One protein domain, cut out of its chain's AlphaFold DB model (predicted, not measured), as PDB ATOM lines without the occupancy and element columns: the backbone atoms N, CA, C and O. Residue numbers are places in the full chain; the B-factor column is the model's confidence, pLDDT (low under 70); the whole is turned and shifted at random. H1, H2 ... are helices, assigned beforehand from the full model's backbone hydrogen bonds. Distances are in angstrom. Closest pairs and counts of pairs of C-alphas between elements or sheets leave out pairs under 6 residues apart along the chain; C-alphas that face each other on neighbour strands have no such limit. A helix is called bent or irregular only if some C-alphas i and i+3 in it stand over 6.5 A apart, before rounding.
ATOM      1  N   MET A   1     -11.665 -13.589  17.916       57.41
ATOM      2  CA  MET A   1     -11.441 -12.348  18.701       57.41
ATOM      3  C   MET A   1     -10.385 -11.408  18.111       57.41
ATOM      4  O   MET A   1     -10.657 -10.220  18.036       57.41
ATOM      5  N   LYS A   2      -9.219 -11.892  17.650       65.31
ATOM      6  CA  LYS A   2      -8.129 -11.029  17.133       65.31
ATOM      7  C   LYS A   2      -8.475 -10.237  15.856       65.31
ATOM      8  O   LYS A   2      -8.050  -9.098  15.718       65.31
ATOM      9  N   ILE A   3      -9.292 -10.807  14.964       75.19
ATOM     10  CA  ILE A   3      -9.709 -10.164  13.702       75.19
ATOM     11  C   ILE A   3     -10.598  -8.937  13.953       75.19
ATOM     12  O   ILE A   3     -10.364  -7.887  13.372       75.19
ATOM     13  N   TYR A   4     -11.554  -9.026  14.881       75.38
ATOM     14  CA  TYR A   4     -12.428  -7.897  15.215       75.38
ATOM     15  C   TYR A   4     -11.660  -6.727  15.845       75.38
ATOM     16  O   TYR A   4     -11.957  -5.575  15.546       75.38
ATOM     17  N   ALA A   5     -10.627  -7.009  16.648       77.75
ATOM     18  CA  ALA A   5      -9.752  -5.976  17.200       77.75
ATOM     19  C   ALA A   5      -8.943  -5.256  16.103       77.75
ATOM     20  O   ALA A   5      -8.829  -4.034  16.129       77.75
ATOM     21  N   LEU A   6      -8.443  -5.992  15.105       77.44
ATOM     22  CA  LEU A   6      -7.742  -5.420  13.950       77.44
ATOM     23  C   LEU A   6      -8.656  -4.546  13.083       77.44
ATOM     24  O   LEU A   6      -8.246  -3.463  12.676       77.44
ATOM     25  N   ILE A   7      -9.901  -4.972  12.853       80.38
ATOM     26  CA  ILE A   7     -10.896  -4.182  12.107       80.38
ATOM     27  C   ILE A   7     -11.233  -2.887  12.859       80.38
ATOM     28  O   ILE A   7     -11.324  -1.825  12.245       80.38
ATOM     29  N   LEU A   8     -11.361  -2.953  14.188       79.00
ATOM     30  CA  LEU A   8     -11.641  -1.784  15.022       79.00
ATOM     31  C   LEU A   8     -10.482  -0.772  14.997       79.00
ATOM     32  O   LEU A   8     -10.715   0.426  14.857       79.00
ATOM     33  N   ILE A   9      -9.237  -1.255  15.072       80.69
ATOM     34  CA  ILE A   9      -8.032  -0.421  14.960       80.69
ATOM     35  C   ILE A   9      -7.940   0.204  13.564       80.69
ATOM     36  O   ILE A   9      -7.657   1.392  13.444       80.69
ATOM     37  N   PHE A  10      -8.233  -0.562  12.512       78.81
ATOM     38  CA  PHE A  10      -8.242  -0.054  11.143       78.81
ATOM     39  C   PHE A  10      -9.290   1.054  10.951       78.81
ATOM     40  O   PHE A  10      -8.967   2.095  10.389       78.81
ATOM     41  N   PHE A  11     -10.503   0.896  11.493       74.75
ATOM     42  CA  PHE A  11     -11.533   1.946  11.471       74.75
ATOM     43  C   PHE A  11     -11.138   3.191  12.286       74.75
ATOM     44  O   PHE A  11     -11.398   4.320  11.862       74.75
ATOM     45  N   LEU A  12     -10.464   3.013  13.426       71.50
ATOM     46  CA  LEU A  12      -9.905   4.114  14.222       71.50
ATOM     47  C   LEU A  12      -8.814   4.881  13.462       71.50
ATOM     48  O   LEU A  12      -8.792   6.108  13.487       71.50
ATOM     49  N   ILE A  13      -7.945   4.184  12.730       71.19
ATOM     50  CA  ILE A  13      -6.915   4.816  11.895       71.19
ATOM     51  C   ILE A  13      -7.551   5.497  10.675       71.19
ATOM     52  O   ILE A  13      -7.159   6.609  10.322       71.19
ATOM     53  N   LEU A  14      -8.563   4.890  10.051       65.69
ATOM     54  CA  LEU A  14      -9.263   5.463   8.897       65.69
ATOM     55  C   LEU A  14      -9.989   6.766   9.270       65.69
ATOM     56  O   LEU A  14      -9.935   7.744   8.531       65.69
ATOM     57  N   THR A  15     -10.602   6.822  10.454       58.62
ATOM     58  CA  THR A  15     -11.231   8.053  10.974       58.62
ATOM     59  C   THR A  15     -10.213   9.125  11.371       58.62
ATOM     60  O   THR A  15     -10.505  10.309  11.223       58.62
ATOM     61  N   PHE A  16      -9.005   8.738  11.798       57.22
ATOM     62  CA  PHE A  16      -7.897   9.666  12.067       57.22
ATOM     63  C   PHE A  16      -7.192  10.183  10.803       57.22
ATOM     64  O   PHE A  16      -6.622  11.273  10.825       57.22
ATOM     65  N   THR A  17      -7.200   9.406   9.718       53.97
ATOM     66  CA  THR A  17      -6.474   9.719   8.475       53.97
ATOM     67  C   THR A  17      -7.334  10.369   7.410       53.97
ATOM     68  O   THR A  17      -6.771  10.880   6.446       53.97
ATOM     69  N   LEU A  18      -8.663  10.410   7.563       44.31
ATOM     70  CA  LEU A  18      -9.493  11.268   6.728       44.31
ATOM     71  C   LEU A  18      -9.195  12.723   7.111       44.31
ATOM     72  O   LEU A  18      -9.658  13.172   8.165       44.31
ATOM     73  N   PRO A  19      -8.461  13.503   6.286       43.97
ATOM     74  CA  PRO A  19      -8.476  14.936   6.469       43.97
ATOM     75  C   PRO A  19      -9.943  15.308   6.345       43.97
ATOM     76  O   PRO A  19     -10.576  15.018   5.325       43.97
ATOM     77  N   SER A  20     -10.510  15.909   7.387       46.59
ATOM     78  CA  SER A  20     -11.772  16.609   7.238       46.59
ATOM     79  C   SER A  20     -11.479  17.644   6.161       46.59
ATOM     80  O   SER A  20     -10.884  18.687   6.437       46.59
ATOM     81  N   ARG A  21     -11.804  17.330   4.902       38.03
ATOM     82  CA  ARG A  21     -11.889  18.310   3.836       38.03
ATOM     83  C   ARG A  21     -13.077  19.149   4.251       38.03
ATOM     84  O   ARG A  21     -14.208  18.905   3.850       38.03
ATOM     85  N   VAL A  22     -12.809  20.074   5.169       42.94
ATOM     86  CA  VAL A  22     -13.643  21.226   5.432       42.94
ATOM     87  C   VAL A  22     -13.819  21.802   4.042       42.94
ATOM     88  O   VAL A  22     -12.851  22.313   3.475       42.94
ATOM     89  N   LEU A  23     -15.009  21.586   3.465       40.34
ATOM     90  CA  LEU A  23     -15.483  22.274   2.272       40.34
ATOM     91  C   LEU A  23     -14.921  23.679   2.364       40.34
ATOM     92  O   LEU A  23     -15.070  24.300   3.418       40.34
ATOM     93  N   ALA A  24     -14.164  24.096   1.353       41.41
ATOM     94  CA  ALA A  24     -13.516  25.391   1.335       41.41
ATOM     95  C   ALA A  24     -14.613  26.457   1.420       41.41
ATOM     96  O   ALA A  24     -15.125  26.929   0.412       41.41
ATOM     97  N   VAL A  25     -15.031  26.777   2.646       48.28
ATOM     98  CA  VAL A  25     -15.934  27.876   2.915       48.28
ATOM     99  C   VAL A  25     -15.148  29.087   2.471       48.28
ATOM    100  O   VAL A  25     -14.032  29.309   2.960       48.28
ATOM    101  N   SER A  26     -15.699  29.782   1.478       59.12
ATOM    102  CA  SER A  26     -15.141  31.003   0.916       59.12
ATOM    103  C   SER A  26     -14.678  31.896   2.064       59.12
ATOM    104  O   SER A  26     -15.497  32.296   2.900       59.12
ATOM    105  N   GLU A  27     -13.372  32.142   2.141       67.81
ATOM    106  CA  GLU A  27     -12.818  33.077   3.114       67.81
ATOM    107  C   GLU A  27     -13.376  34.468   2.827       67.81
ATOM    108  O   GLU A  27     -13.508  34.856   1.666       67.81
ATOM    109  N   HIS A  28     -13.732  35.210   3.875       76.69
ATOM    110  CA  HIS A  28     -14.180  36.587   3.698       76.69
ATOM    111  C   HIS A  28     -13.014  37.521   3.324       76.69
ATOM    112  O   HIS A  28     -13.134  38.323   2.401       76.69
ATOM    113  N   LEU A  29     -11.885  37.375   4.012       79.94
ATOM    114  CA  LEU A  29     -10.622  38.074   3.797       79.94
ATOM    115  C   LEU A  29      -9.561  37.064   3.377       79.94
ATOM    116  O   LEU A  29      -9.444  36.003   3.994       79.94
ATOM    117  N   ASN A  30      -8.751  37.401   2.376       84.56
ATOM    118  CA  ASN A  30      -7.609  36.560   2.025       84.56
ATOM    119  C   ASN A  30      -6.450  36.753   3.027       84.56
ATOM    120  O   ASN A  30      -6.373  37.754   3.749       84.56
ATOM    121  N   LEU A  31      -5.522  35.793   3.070       80.31
ATOM    122  CA  LEU A  31      -4.400  35.828   4.014       80.31
ATOM    123  C   LEU A  31      -3.498  37.063   3.831       80.31
ATOM    124  O   LEU A  31      -3.018  37.604   4.822       80.31
ATOM    125  N   GLY A  32      -3.311  37.546   2.599       81.25
ATOM    126  CA  GLY A  32      -2.499  38.737   2.318       81.25
ATOM    127  C   GLY A  32      -3.091  40.018   2.916       81.25
ATOM    128  O   GLY A  32      -2.373  40.815   3.519       81.25
ATOM    129  N   GLN A  33      -4.414  40.188   2.838       82.81
ATOM    130  CA  GLN A  33      -5.131  41.289   3.485       82.81
ATOM    131  C   GLN A  33      -4.967  41.226   5.003       82.81
ATOM    132  O   GLN A  33      -4.660  42.237   5.631       82.81
ATOM    133  N   LEU A  34      -5.108  40.039   5.593       84.00
ATOM    134  CA  LEU A  34      -4.911  39.852   7.030       84.00
ATOM    135  C   LEU A  34      -3.469  40.172   7.455       84.00
ATOM    136  O   LEU A  34      -3.269  40.915   8.417       84.00
ATOM    137  N   GLN A  35      -2.472  39.685   6.716       85.69
ATOM    138  CA  GLN A  35      -1.056  39.951   6.986       85.69
ATOM    139  C   GLN A  35      -0.712  41.440   6.894       85.69
ATOM    140  O   GLN A  35       0.006  41.948   7.752       85.69
ATOM    141  N   SER A  36      -1.297  42.169   5.935       84.06
ATOM    142  CA  SER A  36      -1.117  43.626   5.822       84.06
ATOM    143  C   SER A  36      -1.630  44.410   7.040       84.06
ATOM    144  O   SER A  36      -1.194  45.531   7.290       84.06
ATOM    145  N   MET A  37      -2.525  43.810   7.833       83.12
ATOM    146  CA  MET A  37      -3.069  44.384   9.066       83.12
ATOM    147  C   MET A  37      -2.347  43.898  10.333       83.12
ATOM    148  O   MET A  37      -2.758  44.248  11.439       83.12
ATOM    149  N   GLY A  38      -1.279  43.106  10.190       78.06
ATOM    150  CA  GLY A  38      -0.498  42.565  11.305       78.06
ATOM    151  C   GLY A  38      -0.944  41.182  11.792       78.06
ATOM    152  O   GLY A  38      -0.456  40.711  12.818       78.06
ATOM    153  N   PHE A  39      -1.847  40.500  11.079       84.31
ATOM    154  CA  PHE A  39      -2.215  39.121  11.406       84.31
ATOM    155  C   PHE A  39      -1.102  38.148  11.011       84.31
ATOM    156  O   PHE A  39      -0.659  38.126   9.865       84.31
ATOM    157  N   THR A  40      -0.677  37.302  11.943       78.44
ATOM    158  CA  THR A  40       0.481  36.424  11.724       78.44
ATOM    159  C   THR A  40       0.096  34.993  11.380       78.44
ATOM    160  O   THR A  40       0.740  34.383  10.528       78.44
ATOM    161  N   LYS A  41      -0.938  34.431  12.019       81.81
ATOM    162  CA  LYS A  41      -1.305  33.022  11.832       81.81
ATOM    163  C   LYS A  41      -2.726  32.709  12.277       81.81
ATOM    164  O   LYS A  41      -3.222  33.268  13.250       81.81
ATOM    165  N   TYR A  42      -3.326  31.714  11.634       78.38
ATOM    166  CA  TYR A  42      -4.494  31.037  12.185       78.38
ATOM    167  C   TYR A  42      -4.102  30.057  13.277       78.38
ATOM    168  O   TYR A  42      -3.035  29.445  13.238       78.38
ATOM    169  N   GLU A  43      -5.026  29.860  14.206       72.00
ATOM    170  CA  GLU A  43      -4.973  28.748  15.134       72.00
ATOM    171  C   GLU A  43      -5.893  27.638  14.608       72.00
ATOM    172  O   GLU A  43      -7.117  27.772  14.588       72.00
ATOM    173  N   SER A  44      -5.288  26.554  14.117       54.25
ATOM    174  CA  SER A  44      -5.968  25.508  13.333       54.25
ATOM    175  C   SER A  44      -6.903  24.610  14.149       54.25
ATOM    176  O   SER A  44      -7.684  23.847  13.574       54.25
ATOM    177  N   VAL A  45      -6.837  24.664  15.484       55.97
ATOM    178  CA  VAL A  45      -7.680  23.833  16.348       55.97
ATOM    179  C   VAL A  45      -9.064  24.470  16.460       55.97
ATOM    180  O   VAL A  45      -9.366  25.230  17.373       55.97
ATOM    181  N   ASN A  46      -9.904  24.142  15.482       54.97
ATOM    182  CA  ASN A  46     -11.338  24.411  15.478       54.97
ATOM    183  C   ASN A  46     -11.987  23.886  16.778       54.97
ATOM    184  O   ASN A  46     -11.646  22.787  17.214       54.97
ATOM    185  N   GLY A  47     -12.967  24.608  17.334       52.69
ATOM    186  CA  GLY A  47     -13.795  24.143  18.459       52.69
ATOM    187  C   GLY A  47     -14.472  22.782  18.221       52.69
ATOM    188  O   GLY A  47     -14.768  22.076  19.174       52.69
ATOM    189  N   ASN A  48     -14.620  22.370  16.957       48.38
ATOM    190  CA  ASN A  48     -15.098  21.039  16.549       48.38
ATOM    191  C   ASN A  48     -14.047  19.924  16.507       48.38
ATOM    192  O   ASN A  48     -14.382  18.788  16.174       48.38
ATOM    193  N   SER A  49     -12.770  20.216  16.741       62.41
ATOM    194  CA  SER A  49     -11.779  19.148  16.803       62.41
ATOM    195  C   SER A  49     -12.028  18.323  18.062       62.41
ATOM    196  O   SER A  49     -12.111  18.885  19.153       62.41
ATOM    197  N   LEU A  50     -12.054  16.993  17.944       65.25
ATOM    198  CA  LEU A  50     -12.010  16.094  19.108       65.25
ATOM    199  C   LEU A  50     -10.799  16.391  20.013       65.25
ATOM    200  O   LEU A  50     -10.808  16.056  21.193       65.25
ATOM    201  N   LEU A  51      -9.776  17.067  19.476       66.38
ATOM    202  CA  LEU A  51      -8.584  17.514  20.193       66.38
ATOM    203  C   LEU A  51      -8.781  18.831  20.962       66.38
ATOM    204  O   LEU A  51      -7.916  19.204  21.753       66.38
ATOM    205  N   TYR A  52      -9.885  19.553  20.761       71.38
ATOM    206  CA  TYR A  52     -10.117  20.853  21.392       71.38
ATOM    207  C   TYR A  52     -10.256  20.762  22.926       71.38
ATOM    208  O   TYR A  52      -9.569  21.519  23.621       71.38
ATOM    209  N   PRO A  53     -11.007  19.800  23.506       73.19
ATOM    210  CA  PRO A  53     -10.992  19.569  24.952       73.19
ATOM    211  C   PRO A  53      -9.592  19.251  25.496       73.19
ATOM    212  O   PRO A  53      -9.203  19.768  26.543       73.19
ATOM    213  N   PHE A  54      -8.791  18.471  24.760       74.19
ATOM    214  CA  PHE A  54      -7.410  18.156  25.141       74.19
ATOM    215  C   PHE A  54      -6.504  19.389  25.101       74.19
ATOM    216  O   PHE A  54      -5.701  19.589  26.013       74.19
ATOM    217  N   LYS A  55      -6.663  20.260  24.096       78.75
ATOM    218  CA  LYS A  55      -5.977  21.557  24.036       78.75
ATOM    219  C   LYS A  55      -6.304  22.399  25.272       78.75
ATOM    220  O   LYS A  55      -5.391  22.892  25.924       78.75
ATOM    221  N   ARG A  56      -7.584  22.510  25.637       77.06
ATOM    222  CA  ARG A  56      -8.037  23.266  26.821       77.06
ATOM    223  C   ARG A  56      -7.475  22.697  28.122       77.06
ATOM    224  O   ARG A  56      -7.038  23.444  28.994       77.06
ATOM    225  N   PHE A  57      -7.465  21.372  28.242       77.25
ATOM    226  CA  PHE A  57      -6.878  20.685  29.387       77.25
ATOM    227  C   PHE A  57      -5.378  20.970  29.498       77.25
ATOM    228  O   PHE A  57      -4.900  21.353  30.565       77.25
ATOM    229  N   ARG A  58      -4.657  20.883  28.374       78.69
ATOM    230  CA  ARG A  58      -3.240  21.241  28.282       78.69
ATOM    231  C   ARG A  58      -3.014  22.686  28.730       78.69
ATOM    232  O   ARG A  58      -2.228  22.919  29.637       78.69
ATOM    233  N   GLU A  59      -3.723  23.655  28.165       81.69
ATOM    234  CA  GLU A  59      -3.558  25.072  28.526       81.69
ATOM    235  C   GLU A  59      -3.729  25.327  30.032       81.69
ATOM    236  O   GLU A  59      -2.976  26.103  30.620       81.69
ATOM    237  N   LYS A  60      -4.685  24.633  30.663       79.06
ATOM    238  CA  LYS A  60      -4.940  24.735  32.105       79.06
ATOM    239  C   LYS A  60      -3.830  24.096  32.943       79.06
ATOM    240  O   LYS A  60      -3.433  24.674  33.951       79.06
ATOM    241  N   ILE A  61      -3.325  22.927  32.540       81.75
ATOM    242  CA  ILE A  61      -2.229  22.236  33.241       81.75
ATOM    243  C   ILE A  61      -0.932  23.027  33.144       81.75
ATOM    244  O   ILE A  61      -0.253  23.229  34.147       81.75
ATOM    245  N   PHE A  62      -0.599  23.489  31.942       82.25
ATOM    246  CA  PHE A  62       0.667  24.160  31.671       82.25
ATOM    247  C   PHE A  62       0.654  25.650  32.041       82.25
ATOM    248  O   PHE A  62       1.657  26.321  31.826       82.25
ATOM    249  N   ARG A  63      -0.449  26.162  32.616       84.00
ATOM    250  CA  ARG A  63      -0.611  27.560  33.059       84.00
ATOM    251  C   ARG A  63      -0.134  28.560  32.003       84.00
ATOM    252  O   ARG A  63       0.676  29.440  32.287       84.00
ATOM    253  N   VAL A  64      -0.628  28.390  30.776       83.06
ATOM    254  CA  VAL A  64      -0.257  29.255  29.649       83.06
ATOM    255  C   VAL A  64      -0.542  30.721  30.020       83.06
ATOM    256  O   VAL A  64      -1.641  30.999  30.508       83.06
ATOM    257  N   PRO A  65       0.406  31.655  29.817       86.56
ATOM    258  CA  PRO A  65       0.228  33.053  30.196       86.56
ATOM    259  C   PRO A  65      -0.995  33.699  29.537       86.56
ATOM    260  O   PRO A  65      -1.248  33.495  28.349       86.56
ATOM    261  N   ASP A  66      -1.701  34.568  30.267       88.44
ATOM    262  CA  ASP A  66      -2.920  35.225  29.767       88.44
ATOM    263  C   ASP A  66      -2.710  35.986  28.451       88.44
ATOM    264  O   ASP A  66      -3.599  36.038  27.605       88.44
ATOM    265  N   GLN A  67      -1.522  36.559  28.257       86.88
ATOM    266  CA  GLN A  67      -1.174  37.283  27.035       86.88
ATOM    267  C   GLN A  67      -1.033  36.340  25.826       86.88
ATOM    268  O   GLN A  67      -1.476  36.671  24.730       86.88
ATOM    269  N   GLU A  68      -0.490  35.139  26.030       87.44
ATOM    270  CA  GLU A  68      -0.416  34.105  24.993       87.44
ATOM    271  C   GLU A  68      -1.802  33.503  24.716       87.44
ATOM    272  O   GLU A  68      -2.173  33.253  23.564       87.44
ATOM    273  N   LEU A  69      -2.618  33.331  25.761       88.62
ATOM    274  CA  LEU A  69      -4.012  32.919  25.612       88.62
ATOM    275  C   LEU A  69      -4.827  33.956  24.839       88.62
ATOM    276  O   LEU A  69      -5.640  33.567  24.004       88.62
ATOM    277  N   PHE A  70      -4.608  35.250  25.066       91.06
ATOM    278  CA  PHE A  70      -5.270  36.325  24.329       91.06
ATOM    279  C   PHE A  70      -4.991  36.243  22.829       91.06
ATOM    280  O   PHE A  70      -5.932  36.222  22.034       91.06
ATOM    281  N   ASP A  71      -3.725  36.077  22.451       89.81
ATOM    282  CA  ASP A  71      -3.326  35.875  21.056       89.81
ATOM    283  C   ASP A  71      -3.945  34.611  20.461       89.81
ATOM    284  O   ASP A  71      -4.451  34.612  19.340       89.81
ATOM    285  N   THR A  72      -3.945  33.527  21.233       88.38
ATOM    286  CA  THR A  72      -4.528  32.252  20.814       88.38
ATOM    287  C   THR A  72      -6.026  32.393  20.553       88.38
ATOM    288  O   THR A  72      -6.508  31.970  19.501       88.38
ATOM    289  N   ARG A  73      -6.777  33.028  21.463       91.12
ATOM    290  CA  ARG A  73      -8.222  33.257  21.285       91.12
ATOM    291  C   ARG A  73      -8.525  34.217  20.156       91.12
ATOM    292  O   ARG A  73      -9.518  34.014  19.461       91.12
ATOM    293  N   PHE A  74      -7.681  35.221  19.953       93.06
ATOM    294  CA  PHE A  74      -7.799  36.100  18.805       93.06
ATOM    295  C   PHE A  74      -7.666  35.301  17.505       93.06
ATOM    296  O   PHE A  74      -8.577  35.317  16.683       93.06
ATOM    297  N   ASN A  75      -6.602  34.511  17.352       89.94
ATOM    298  CA  ASN A  75      -6.360  33.723  16.141       89.94
ATOM    299  C   ASN A  75      -7.466  32.685  15.863       89.94
ATOM    300  O   ASN A  75      -7.826  32.470  14.703       89.94
ATOM    301  N   GLU A  76      -8.035  32.073  16.907       88.12
ATOM    302  CA  GLU A  76      -9.213  31.197  16.797       88.12
ATOM    303  C   GLU A  76     -10.449  31.959  16.299       88.12
ATOM    304  O   GLU A  76     -11.136  31.496  15.384       88.12
ATOM    305  N   LEU A  77     -10.710  33.146  16.858       92.06
ATOM    306  CA  LEU A  77     -11.819  34.003  16.449       92.06
ATOM    307  C   LEU A  77     -11.683  34.431  14.985       92.06
ATOM    308  O   LEU A  77     -12.653  34.309  14.237       92.06
ATOM    309  N   ILE A  78     -10.493  34.869  14.558       91.56
ATOM    310  CA  ILE A  78     -10.246  35.246  13.159       91.56
ATOM    311  C   ILE A  78     -10.476  34.046  12.243       91.56
ATOM    312  O   ILE A  78     -11.130  34.192  11.215       91.56
ATOM    313  N   TYR A  79     -10.007  32.852  12.610       87.19
ATOM    314  CA  TYR A  79     -10.255  31.650  11.816       87.19
ATOM    315  C   TYR A  79     -11.756  31.357  11.667       87.19
ATOM    316  O   TYR A  79     -12.241  31.164  10.551       87.19
ATOM    317  N   ILE A  80     -12.503  31.343  12.776       86.94
ATOM    318  CA  ILE A  80     -13.935  31.006  12.795       86.94
ATOM    319  C   ILE A  80     -14.762  32.045  12.032       86.94
ATOM    320  O   ILE A  80     -15.591  31.670  11.197       86.94
ATOM    321  N   ALA A  81     -14.511  33.331  12.277       89.31
ATOM    322  CA  ALA A  81     -15.193  34.427  11.601       89.31
ATOM    323  C   ALA A  81     -14.847  34.455  10.105       89.31
ATOM    324  O   ALA A  81     -15.733  34.426   9.252       89.31
ATOM    325  N   ASN A  82     -13.559  34.393   9.755       88.25
ATOM    326  CA  ASN A  82     -13.138  34.485   8.361       88.25
ATOM    327  C   ASN A  82     -13.628  33.304   7.511       88.25
ATOM    328  O   ASN A  82     -13.968  33.472   6.342       88.25
ATOM    329  N   LYS A  83     -13.710  32.110   8.110       84.88
ATOM    330  CA  LYS A  83     -14.263  30.899   7.485       84.88
ATOM    331  C   LYS A  83     -15.780  30.778   7.632       84.88
ATOM    332  O   LYS A  83     -16.308  29.701   7.375       84.88
ATOM    333  N   LYS A  84     -16.475  31.827   8.085       83.69
ATOM    334  CA  LYS A  84     -17.937  31.870   8.275       83.69
ATOM    335  C   LYS A  84     -18.504  30.652   9.023       83.69
ATOM    336  O   LYS A  84     -19.612  30.200   8.748       83.69
ATOM    337  N   LYS A  85     -17.764  30.128  10.004       80.19
ATOM    338  CA  LYS A  85     -18.181  28.994  10.843       80.19
ATOM    339  C   LYS A  85     -19.116  29.475  11.961       80.19
ATOM    340  O   LYS A  85     -18.781  29.397  13.141       80.19
ATOM    341  N   THR A  86     -20.279  30.004  11.584       77.00
ATOM    342  CA  THR A  86     -21.202  30.736  12.477       77.00
ATOM    343  C   THR A  86     -21.666  29.934  13.693       77.00
ATOM    344  O   THR A  86     -21.807  30.517  14.763       77.00
ATOM    345  N   GLY A  87     -21.797  28.607  13.584       78.31
ATOM    346  CA  GLY A  87     -22.158  27.730  14.710       78.31
ATOM    347  C   GLY A  87     -21.171  27.731  15.889       78.31
ATOM    348  O   GLY A  87     -21.541  27.315  16.979       78.31
ATOM    349  N   PHE A  88     -19.941  28.226  15.703       81.12
ATOM    350  CA  PHE A  88     -18.898  28.297  16.746       81.12
ATOM    351  C   PHE A  88     -18.496  29.726  17.091       81.12
ATOM    352  O   PHE A  88     -17.619  29.950  17.932       81.12
ATOM    353  N   LEU A  89     -19.094  30.700  16.406       87.94
ATOM    354  CA  LEU A  89     -18.686  32.088  16.511       87.94
ATOM    355  C   LEU A  89     -18.974  32.637  17.905       87.94
ATOM    356  O   LEU A  89     -18.088  33.233  18.512       87.94
ATOM    357  N   GLU A  90     -20.162  32.359  18.439       89.62
ATOM    358  CA  GLU A  90     -20.561  32.786  19.778       89.62
ATOM    359  C   GLU A  90     -19.581  32.308  20.854       89.62
ATOM    360  O   GLU A  90     -19.115  33.093  21.681       89.62
ATOM    361  N   GLU A  91     -19.220  31.027  20.807       88.69
ATOM    362  CA  GLU A  91     -18.319  30.428  21.784       88.69
ATOM    363  C   GLU A  91     -16.912  31.033  21.676       88.69
ATOM    364  O   GLU A  91     -16.293  31.378  22.685       88.69
ATOM    365  N   SER A  92     -16.416  31.236  20.451       89.94
ATOM    366  CA  SER A  92     -15.117  31.874  20.220       89.94
ATOM    367  C   SER A  92     -15.083  33.319  20.704       89.94
ATOM    368  O   SER A  92     -14.106  33.742  21.326       89.94
ATOM    369  N   VAL A  93     -16.161  34.063  20.460       93.81
ATOM    370  CA  VAL A  93     -16.350  35.431  20.947       93.81
ATOM    371  C   VAL A  93     -16.362  35.459  22.470       93.81
ATOM    372  O   VAL A  93     -15.626  36.240  23.071       93.81
ATOM    373  N   SER A  94     -17.129  34.572  23.106       93.12
ATOM    374  CA  SER A  94     -17.206  34.462  24.563       93.12
ATOM    375  C   SER A  94     -15.831  34.208  25.191       93.12
ATOM    376  O   SER A  94     -15.424  34.912  26.120       93.12
ATOM    377  N   ARG A  95     -15.049  33.274  24.631       91.25
ATOM    378  CA  ARG A  95     -13.693  32.970  25.117       91.25
ATOM    379  C   ARG A  95     -12.732  34.144  24.968       91.25
ATOM    380  O   ARG A  95     -11.973  34.423  25.894       91.25
ATOM    381  N   TYR A  96     -12.758  34.821  23.823       94.56
ATOM    382  CA  TYR A  96     -11.921  35.995  23.591       94.56
ATOM    383  C   TYR A  96     -12.284  37.151  24.539       94.56
ATOM    384  O   TYR A  96     -11.400  37.779  25.126       94.56
ATOM    385  N   ILE A  97     -13.577  37.399  24.761       95.12
ATOM    386  CA  ILE A  97     -14.046  38.416  25.712       95.12
ATOM    387  C   ILE A  97     -13.621  38.066  27.139       95.12
ATOM    388  O   ILE A  97     -13.164  38.941  27.869       95.12
ATOM    389  N   SER A  98     -13.722  36.794  27.532       93.31
ATOM    390  CA  SER A  98     -13.317  36.337  28.864       93.31
ATOM    391  C   SER A  98     -11.839  36.623  29.147       93.31
ATOM    392  O   SER A  98     -11.529  37.244  30.164       93.31
ATOM    393  N   ILE A  99     -10.932  36.257  28.232       92.69
ATOM    394  CA  ILE A  99      -9.498  36.527  28.422       92.69
ATOM    395  C   ILE A  99      -9.176  38.026  28.350       92.69
ATOM    396  O   ILE A  99      -8.349  38.515  29.115       92.69
ATOM    397  N   SER A 100      -9.887  38.777  27.505       92.12
ATOM    398  CA  SER A 100      -9.788  40.240  27.466       92.12
ATOM    399  C   SER A 100     -10.165  40.858  28.816       92.12
ATOM    400  O   SER A 100      -9.444  41.709  29.324       92.12
ATOM    401  N   GLY A 101     -11.244  40.382  29.446       90.56
ATOM    402  CA  GLY A 101     -11.670  40.838  30.772       90.56
ATOM    403  C   GLY A 101     -10.625  40.589  31.865       90.56
ATOM    404  O   GLY A 101     -10.403  41.463  32.699       90.56
ATOM    405  N   ILE A 102      -9.936  39.443  31.827       90.06
ATOM    406  CA  ILE A 102      -8.821  39.138  32.744       90.06
ATOM    407  C   ILE A 102      -7.669  40.131  32.531       90.06
ATOM    408  O   ILE A 102      -7.140  40.700  33.487       90.06
ATOM    409  N   LEU A 103      -7.299  40.394  31.276       90.25
ATOM    410  CA  LEU A 103      -6.217  41.328  30.955       90.25
ATOM    411  C   LEU A 103      -6.534  42.775  31.352       90.25
ATOM    412  O   LEU A 103      -5.638  43.470  31.836       90.25
ATOM    413  N   MET A 104      -7.791  43.209  31.215       87.94
ATOM    414  CA  MET A 104      -8.241  44.532  31.666       87.94
ATOM    415  C   MET A 104      -8.021  44.730  33.172       87.94
ATOM    416  O   MET A 104      -7.572  45.794  33.596       87.94
ATOM    417  N   GLN A 105      -8.301  43.706  33.985       85.31
ATOM    418  CA  GLN A 105      -8.113  43.771  35.440       85.31
ATOM    419  C   GLN A 105      -6.632  43.864  35.827       85.31
ATOM    420  O   GLN A 105      -6.278  44.552  36.782       85.31
ATOM    421  N   ASN A 106      -5.760  43.229  35.045       80.69
ATOM    422  CA  ASN A 106      -4.332  43.128  35.332       80.69
ATOM    423  C   ASN A 106      -3.499  44.348  34.872       80.69
ATOM    424  O   ASN A 106      -2.283  44.335  35.060       80.69
ATOM    425  N   LYS A 107      -4.117  45.385  34.271       67.50
ATOM    426  CA  LYS A 107      -3.490  46.658  33.827       67.50
ATOM    427  C   LYS A 107      -2.126  46.501  33.120       67.50
ATOM    428  O   LYS A 107      -1.204  47.289  33.337       67.50
ATOM    429  N   LYS A 108      -1.960  45.485  32.267       64.19
ATOM    430  CA  LYS A 108      -0.699  45.269  31.537       64.19
ATOM    431  C   LYS A 108      -0.606  46.188  30.313       64.19
ATOM    432  O   LYS A 108      -1.367  46.032  29.364       64.19
ATOM    433  N   SER A 109       0.377  47.091  30.306       59.03
ATOM    434  CA  SER A 109       0.639  48.045  29.211       59.03
ATOM    435  C   SER A 109       1.038  47.389  27.880       59.03
ATOM    436  O   SER A 109       0.868  47.992  26.823       59.03
ATOM    437  N   SER A 110       1.520  46.141  27.899       69.31
ATOM    438  CA  SER A 110       2.001  45.422  26.708       69.31
ATOM    439  C   SER A 110       0.903  45.015  25.716       69.31
ATOM    440  O   SER A 110       1.215  44.635  24.588       69.31
ATOM    441  N   VAL A 111      -0.375  45.070  26.110       79.94
ATOM    442  CA  VAL A 111      -1.503  44.599  25.283       79.94
ATOM    443  C   VAL A 111      -2.100  45.718  24.421       79.94
ATOM    444  O   VAL A 111      -2.662  45.423  23.369       79.94
ATOM    445  N   SER A 112      -1.929  46.989  24.801       83.12
ATOM    446  CA  SER A 112      -2.590  48.136  24.151       83.12
ATOM    447  C   SER A 112      -2.275  48.245  22.651       83.12
ATOM    448  O   SER A 112      -3.178  48.385  21.822       83.12
ATOM    449  N   GLU A 113      -1.008  48.076  22.257       83.19
ATOM    450  CA  GLU A 113      -0.628  48.166  20.840       83.19
ATOM    451  C   GLU A 113      -1.195  47.005  20.012       83.19
ATOM    452  O   GLU A 113      -1.669  47.184  18.888       83.19
ATOM    453  N   LYS A 114      -1.254  45.812  20.607       86.94
ATOM    454  CA  LYS A 114      -1.853  44.640  19.969       86.94
ATOM    455  C   LYS A 114      -3.373  44.751  19.886       86.94
ATOM    456  O   LYS A 114      -3.964  44.374  18.879       86.94
ATOM    457  N   ALA A 115      -4.012  45.349  20.890       90.50
ATOM    458  CA  ALA A 115      -5.440  45.636  20.885       90.50
ATOM    459  C   ALA A 115      -5.826  46.561  19.717       90.50
ATOM    460  O   ALA A 115      -6.807  46.286  19.024       90.50
ATOM    461  N   LYS A 116      -5.027  47.600  19.421       91.00
ATOM    462  CA  LYS A 116      -5.222  48.464  18.236       91.00
ATOM    463  C   LYS A 116      -5.191  47.680  16.924       91.00
ATOM    464  O   LYS A 116      -6.047  47.901  16.070       91.00
ATOM    465  N   GLN A 117      -4.228  46.775  16.760       90.44
ATOM    466  CA  GLN A 117      -4.137  45.924  15.566       90.44
ATOM    467  C   GLN A 117      -5.347  44.989  15.464       90.44
ATOM    468  O   GLN A 117      -5.999  44.922  14.420       90.44
ATOM    469  N   ASN A 118      -5.711  44.346  16.575       93.94
ATOM    470  CA  ASN A 118      -6.852  43.441  16.644       93.94
ATOM    471  C   ASN A 118      -8.166  44.139  16.268       93.94
ATOM    472  O   ASN A 118      -8.957  43.569  15.523       93.94
ATOM    473  N   ILE A 119      -8.385  45.379  16.718       95.31
ATOM    474  CA  ILE A 119      -9.587  46.160  16.379       95.31
ATOM    475  C   ILE A 119      -9.722  46.355  14.873       95.31
ATOM    476  O   ILE A 119     -10.795  46.091  14.339       95.31
ATOM    477  N   LYS A 120      -8.642  46.732  14.174       94.19
ATOM    478  CA  LYS A 120      -8.675  46.927  12.714       94.19
ATOM    479  C   LYS A 120      -9.117  45.655  11.986       94.19
ATOM    480  O   LYS A 120      -9.949  45.707  11.084       94.19
ATOM    481  N   ILE A 121      -8.585  44.504  12.402       94.25
ATOM    482  CA  ILE A 121      -8.930  43.206  11.810       94.25
ATOM    483  C   ILE A 121     -10.386  42.834  12.132       94.25
ATOM    484  O   ILE A 121     -11.115  42.380  11.249       94.25
ATOM    485  N   LEU A 122     -10.828  43.034  13.377       96.00
ATOM    486  CA  LEU A 122     -12.196  42.728  13.805       96.00
ATOM    487  C   LEU A 122     -13.232  43.603  13.092       96.00
ATOM    488  O   LEU A 122     -14.262  43.086  12.675       96.00
ATOM    489  N   GLU A 123     -12.957  44.892  12.897       95.88
ATOM    490  CA  GLU A 123     -13.826  45.790  12.127       95.88
ATOM    491  C   GLU A 123     -13.960  45.315  10.676       95.88
ATOM    492  O   GLU A 123     -15.075  45.202  10.174       95.88
ATOM    493  N   LYS A 124     -12.854  44.916  10.032       94.12
ATOM    494  CA  LYS A 124     -12.906  44.347   8.676       94.12
ATOM    495  C   LYS A 124     -13.692  43.044   8.600       94.12
ATOM    496  O   LYS A 124     -14.447  42.853   7.656       94.12
ATOM    497  N   LEU A 125     -13.552  42.162   9.588       92.12
ATOM    498  CA  LEU A 125     -14.358  40.941   9.655       92.12
ATOM    499  C   LEU A 125     -15.842  41.235   9.878       92.12
ATOM    500  O   LEU A 125     -16.685  40.589   9.259       92.12
ATOM    501  N   ARG A 126     -16.163  42.193  10.754       95.06
ATOM    502  CA  ARG A 126     -17.536  42.631  11.037       95.06
ATOM    503  C   ARG A 126     -18.217  43.115   9.763       95.06
ATOM    504  O   ARG A 126     -19.338  42.700   9.487       95.06
ATOM    505  N   ASP A 127     -17.528  43.954   8.994       93.25
ATOM    506  CA  ASP A 127     -18.050  44.556   7.763       93.25
ATOM    507  C   ASP A 127     -18.343  43.509   6.667       93.25
ATOM    508  O   ASP A 127     -19.076  43.783   5.719       93.25
ATOM    509  N   GLY A 128     -17.833  42.283   6.823       89.50
ATOM    510  CA  GLY A 128     -18.151  41.131   5.979       89.50
ATOM    511  C   GLY A 128     -19.488  40.451   6.228       89.50
ATOM    512  O   GLY A 128     -19.878  39.563   5.459       89.50
ATOM    513  N   TYR A 129     -20.178  40.825   7.300       90.12
ATOM    514  CA  TYR A 129     -21.497  40.316   7.646       90.12
ATOM    515  C   TYR A 129     -22.564  41.392   7.421       90.12
ATOM    516  O   TYR A 129     -22.284  42.575   7.615       90.12
ATOM    517  N   PRO A 130     -23.809  41.015   7.066       92.00
ATOM    518  CA  PRO A 130     -24.909  41.970   7.002       92.00
ATOM    519  C   PRO A 130     -25.060  42.712   8.333       92.00
ATOM    520  O   PRO A 130     -25.026  42.083   9.398       92.00
ATOM    521  N   ALA A 131     -25.239  44.031   8.270       93.31
ATOM    522  CA  ALA A 131     -25.434  44.858   9.456       93.31
ATOM    523  C   ALA A 131     -26.583  44.309  10.317       93.31
ATOM    524  O   ALA A 131     -27.605  43.866   9.792       93.31
ATOM    525  N   ASN A 132     -26.400  44.320  11.639       91.44
ATOM    526  CA  ASN A 132     -27.349  43.793  12.630       91.44
ATOM    527  C   ASN A 132     -27.627  42.278  12.560       91.44
ATOM    528  O   ASN A 132     -28.444  41.777  13.331       91.44
ATOM    529  N   SER A 133     -26.943  41.518  11.698       92.94
ATOM    530  CA  SER A 133     -26.984  40.055  11.784       92.94
ATOM    531  C   SER A 133     -26.317  39.564  13.073       92.94
ATOM    532  O   SER A 133     -25.443  40.230  13.630       92.94
ATOM    533  N   LEU A 134     -26.686  38.369  13.543       93.19
ATOM    534  CA  LEU A 134     -26.101  37.799  14.762       93.19
ATOM    535  C   LEU A 134     -24.554  37.745  14.720       93.19
ATOM    536  O   LEU A 134     -23.938  38.222  15.674       93.19
ATOM    537  N   PRO A 135     -23.898  37.274  13.637       91.25
ATOM    538  CA  PRO A 135     -22.440  37.336  13.523       91.25
ATOM    539  C   PRO A 135     -21.884  38.760  13.582       91.25
ATOM    540  O   PRO A 135     -20.880  38.999  14.248       91.25
ATOM    541  N   TRP A 136     -22.553  39.721  12.936       95.50
ATOM    542  CA  TRP A 136     -22.153  41.128  12.971       95.50
ATOM    543  C   TRP A 136     -22.162  41.669  14.404       95.50
ATOM    544  O   TRP A 136     -21.172  42.250  14.846       95.50
ATOM    545  N   ILE A 137     -23.231  41.407  15.165       96.44
ATOM    546  CA  ILE A 137     -23.372  41.827  16.570       96.44
ATOM    547  C   ILE A 137     -22.291  41.175  17.440       96.44
ATOM    548  O   ILE A 137     -21.684  41.826  18.291       96.44
ATOM    549  N   GLN A 138     -22.021  39.890  17.215       96.19
ATOM    550  CA  GLN A 138     -21.004  39.136  17.943       96.19
ATOM    551  C   GLN A 138     -19.594  39.703  17.720       96.19
ATOM    552  O   GLN A 138     -18.857  39.878  18.691       96.19
ATOM    553  N   ILE A 139     -19.229  40.046  16.479       96.12
ATOM    554  CA  ILE A 139     -17.941  40.699  16.193       96.12
ATOM    555  C   ILE A 139     -17.928  42.153  16.688       96.12
ATOM    556  O   ILE A 139     -16.927  42.609  17.231       96.12
ATOM    557  N   GLN A 140     -19.031  42.892  16.584       97.44
ATOM    558  CA  GLN A 140     -19.108  44.246  17.140       97.44
ATOM    559  C   GLN A 140     -18.833  44.236  18.655       97.44
ATOM    560  O   GLN A 140     -18.029  45.023  19.151       97.44
ATOM    561  N   LYS A 141     -19.394  43.266  19.385       96.62
ATOM    562  CA  LYS A 141     -19.123  43.078  20.817       96.62
ATOM    563  C   LYS A 141     -17.637  42.818  21.108       96.62
ATOM    564  O   LYS A 141     -17.121  43.292  22.126       96.62
ATOM    565  N   THR A 142     -16.925  42.077  20.251       96.50
ATOM    566  CA  THR A 142     -15.478  41.855  20.432       96.50
ATOM    567  C   THR A 142     -14.655  43.093  20.112       96.50
ATOM    568  O   THR A 142     -13.698  43.359  20.842       96.50
ATOM    569  N   VAL A 143     -15.036  43.884  19.103       97.38
ATOM    570  CA  VAL A 143     -14.440  45.205  18.839       97.38
ATOM    571  C   VAL A 143     -14.551  46.081  20.086       97.38
ATOM    572  O   VAL A 143     -13.539  46.572  20.586       97.38
ATOM    573  N   ASP A 144     -15.755  46.210  20.641       96.75
ATOM    574  CA  ASP A 144     -16.004  47.078  21.795       96.75
ATOM    575  C   ASP A 144     -15.290  46.601  23.059       96.75
ATOM    576  O   ASP A 144     -14.796  47.416  23.836       96.75
ATOM    577  N   THR A 145     -15.170  45.287  23.248       94.81
ATOM    578  CA  THR A 145     -14.373  44.721  24.347       94.81
ATOM    579  C   THR A 145     -12.887  45.024  24.157       94.81
ATOM    580  O   THR A 145     -12.218  45.438  25.099       94.81
ATOM    581  N   THR A 146     -12.371  44.869  22.935       94.06
ATOM    582  CA  THR A 146     -10.948  45.093  22.632       94.06
ATOM    583  C   THR A 146     -10.563  46.563  22.769       94.06
ATOM    584  O   THR A 146      -9.465  46.863  23.222       94.06
ATOM    585  N   ARG A 147     -11.464  47.500  22.447       94.38
ATOM    586  CA  ARG A 147     -11.231  48.945  22.645       94.38
ATOM    587  C   ARG A 147     -10.942  49.307  24.097       94.38
ATOM    588  O   ARG A 147     -10.175  50.224  24.342       94.38
ATOM    589  N   ARG A 148     -11.494  48.563  25.056       91.00
ATOM    590  CA  ARG A 148     -11.260  48.789  26.492       91.00
ATOM    591  C   ARG A 148      -9.892  48.292  26.981       91.00
ATOM    592  O   ARG A 148      -9.573  48.490  28.147       91.00
ATOM    593  N   LEU A 149      -9.127  47.610  26.124       88.12
ATOM    594  CA  LEU A 149      -7.749  47.179  26.387       88.12
ATOM    595  C   LEU A 149      -6.697  48.176  25.876       88.12
ATOM    596  O   LEU A 149      -5.509  47.945  26.103       88.12
ATOM    597  N   GLN A 150      -7.112  49.214  25.141       82.12
ATOM    598  CA  GLN A 150      -6.226  50.295  24.700       82.12
ATOM    599  C   GLN A 150      -5.875  51.212  25.864       82.12
ATOM    600  O   GLN A 150      -4.673  51.563  25.929       82.12
TER     601      GLN A 150
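Overview. This is residues 1 to 150 of the 150 residues of an uncharacterized protein of Candidatus Daviesbacteria bacterium RIFCSPHIGHO2_12_FULL_43_11 (UniProt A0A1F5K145). The longest helix, H5, stands with H4, H6 and H7 in an up-and-down bundle of four helices, each running against the one before it in the chain, and from this body residues 1 to 19, with H1 in them, stick out as a free arm that makes much of the length. The short H2 sits beside H6, and H3 is set off from the bundle on the side toward the arm. The printed part has 150 residues, with seven named helices, H1 to H7 in chain order, and no named strand: its class is all helix. The whole is only just loose, close to compact, with a radius of gyration of the C-alphas of 18.1 A, and elongated, spanning 63 by 36 by 27 A.

Along the chain. Find C-alpha 86 at (-21.202, 30.736, 12.477); from there H5, residues 86 to 105, runs 29.5 A. Before it comes H4, residues 66 to 82, 23.7 A long; after it come H6, residues 109 to 127, 28.7 A, and H7, residues 134 to 147, 20.2 A, ending at C-alpha 147 at (-11.231, 48.945, 22.645). H5 is irregular, with C-alphas 87 and 90 7.3 A apart; H6 is only just irregular, with C-alphas 110 and 113 7.0 A apart, and has a kink of 32 degrees near residue 117. Go back to C-alpha 2 at (-8.129, -11.029, 17.133) for H1, residues 2 to 17, 22.5 A. H2, residues 31 to 36, spans 8.7 A, and H3, residues 52 to 61, spans 14.3 A.

Arrangement. Start at Tyr 96 of H5: its C-alpha is 5.1 A from that of Arg 73, the closest pair of H5 and H4, which touch as a helical hairpin at a shallow tilt of 25 degrees. H5 touches H7 the same way at 15 degrees, closest at the C-alphas of Ile 97 and Thr 145, 6.5 A. H6 and H7 form the other helical hairpin, at 22 degrees, with the C-alphas of Arg 126 and Trp 136 5.2 A apart. H4 touches H6 the same way at 9 degrees, closest at the C-alphas of Asn 82 and Leu 125, 6.7 A. H2 is close to H6 but not clearly touching, the C-alphas of Leu 34 and Ile 121 being 7.1 A apart. H3 and H4 are only just apart, at 8.4 A. H1 touches no helix. Every O i to N i+4 pair is within hydrogen-bond range in H1, H2, H3, H4 and H7; in H5 it is 14 of 16, in H6 13 of 15.

Size, cuts and confidence. The C-alphas of Met 1 and Gln 150, the two farthest apart, are 63.1 A from each other. The printed part has no cut, and the links H1 to H2 and H2 to H3 are long. Look for pLDDT under 70 at residues 1 to 2, 14 to 27, 44 to 51 and 107 to 110; the mean of the printed part is 80.8.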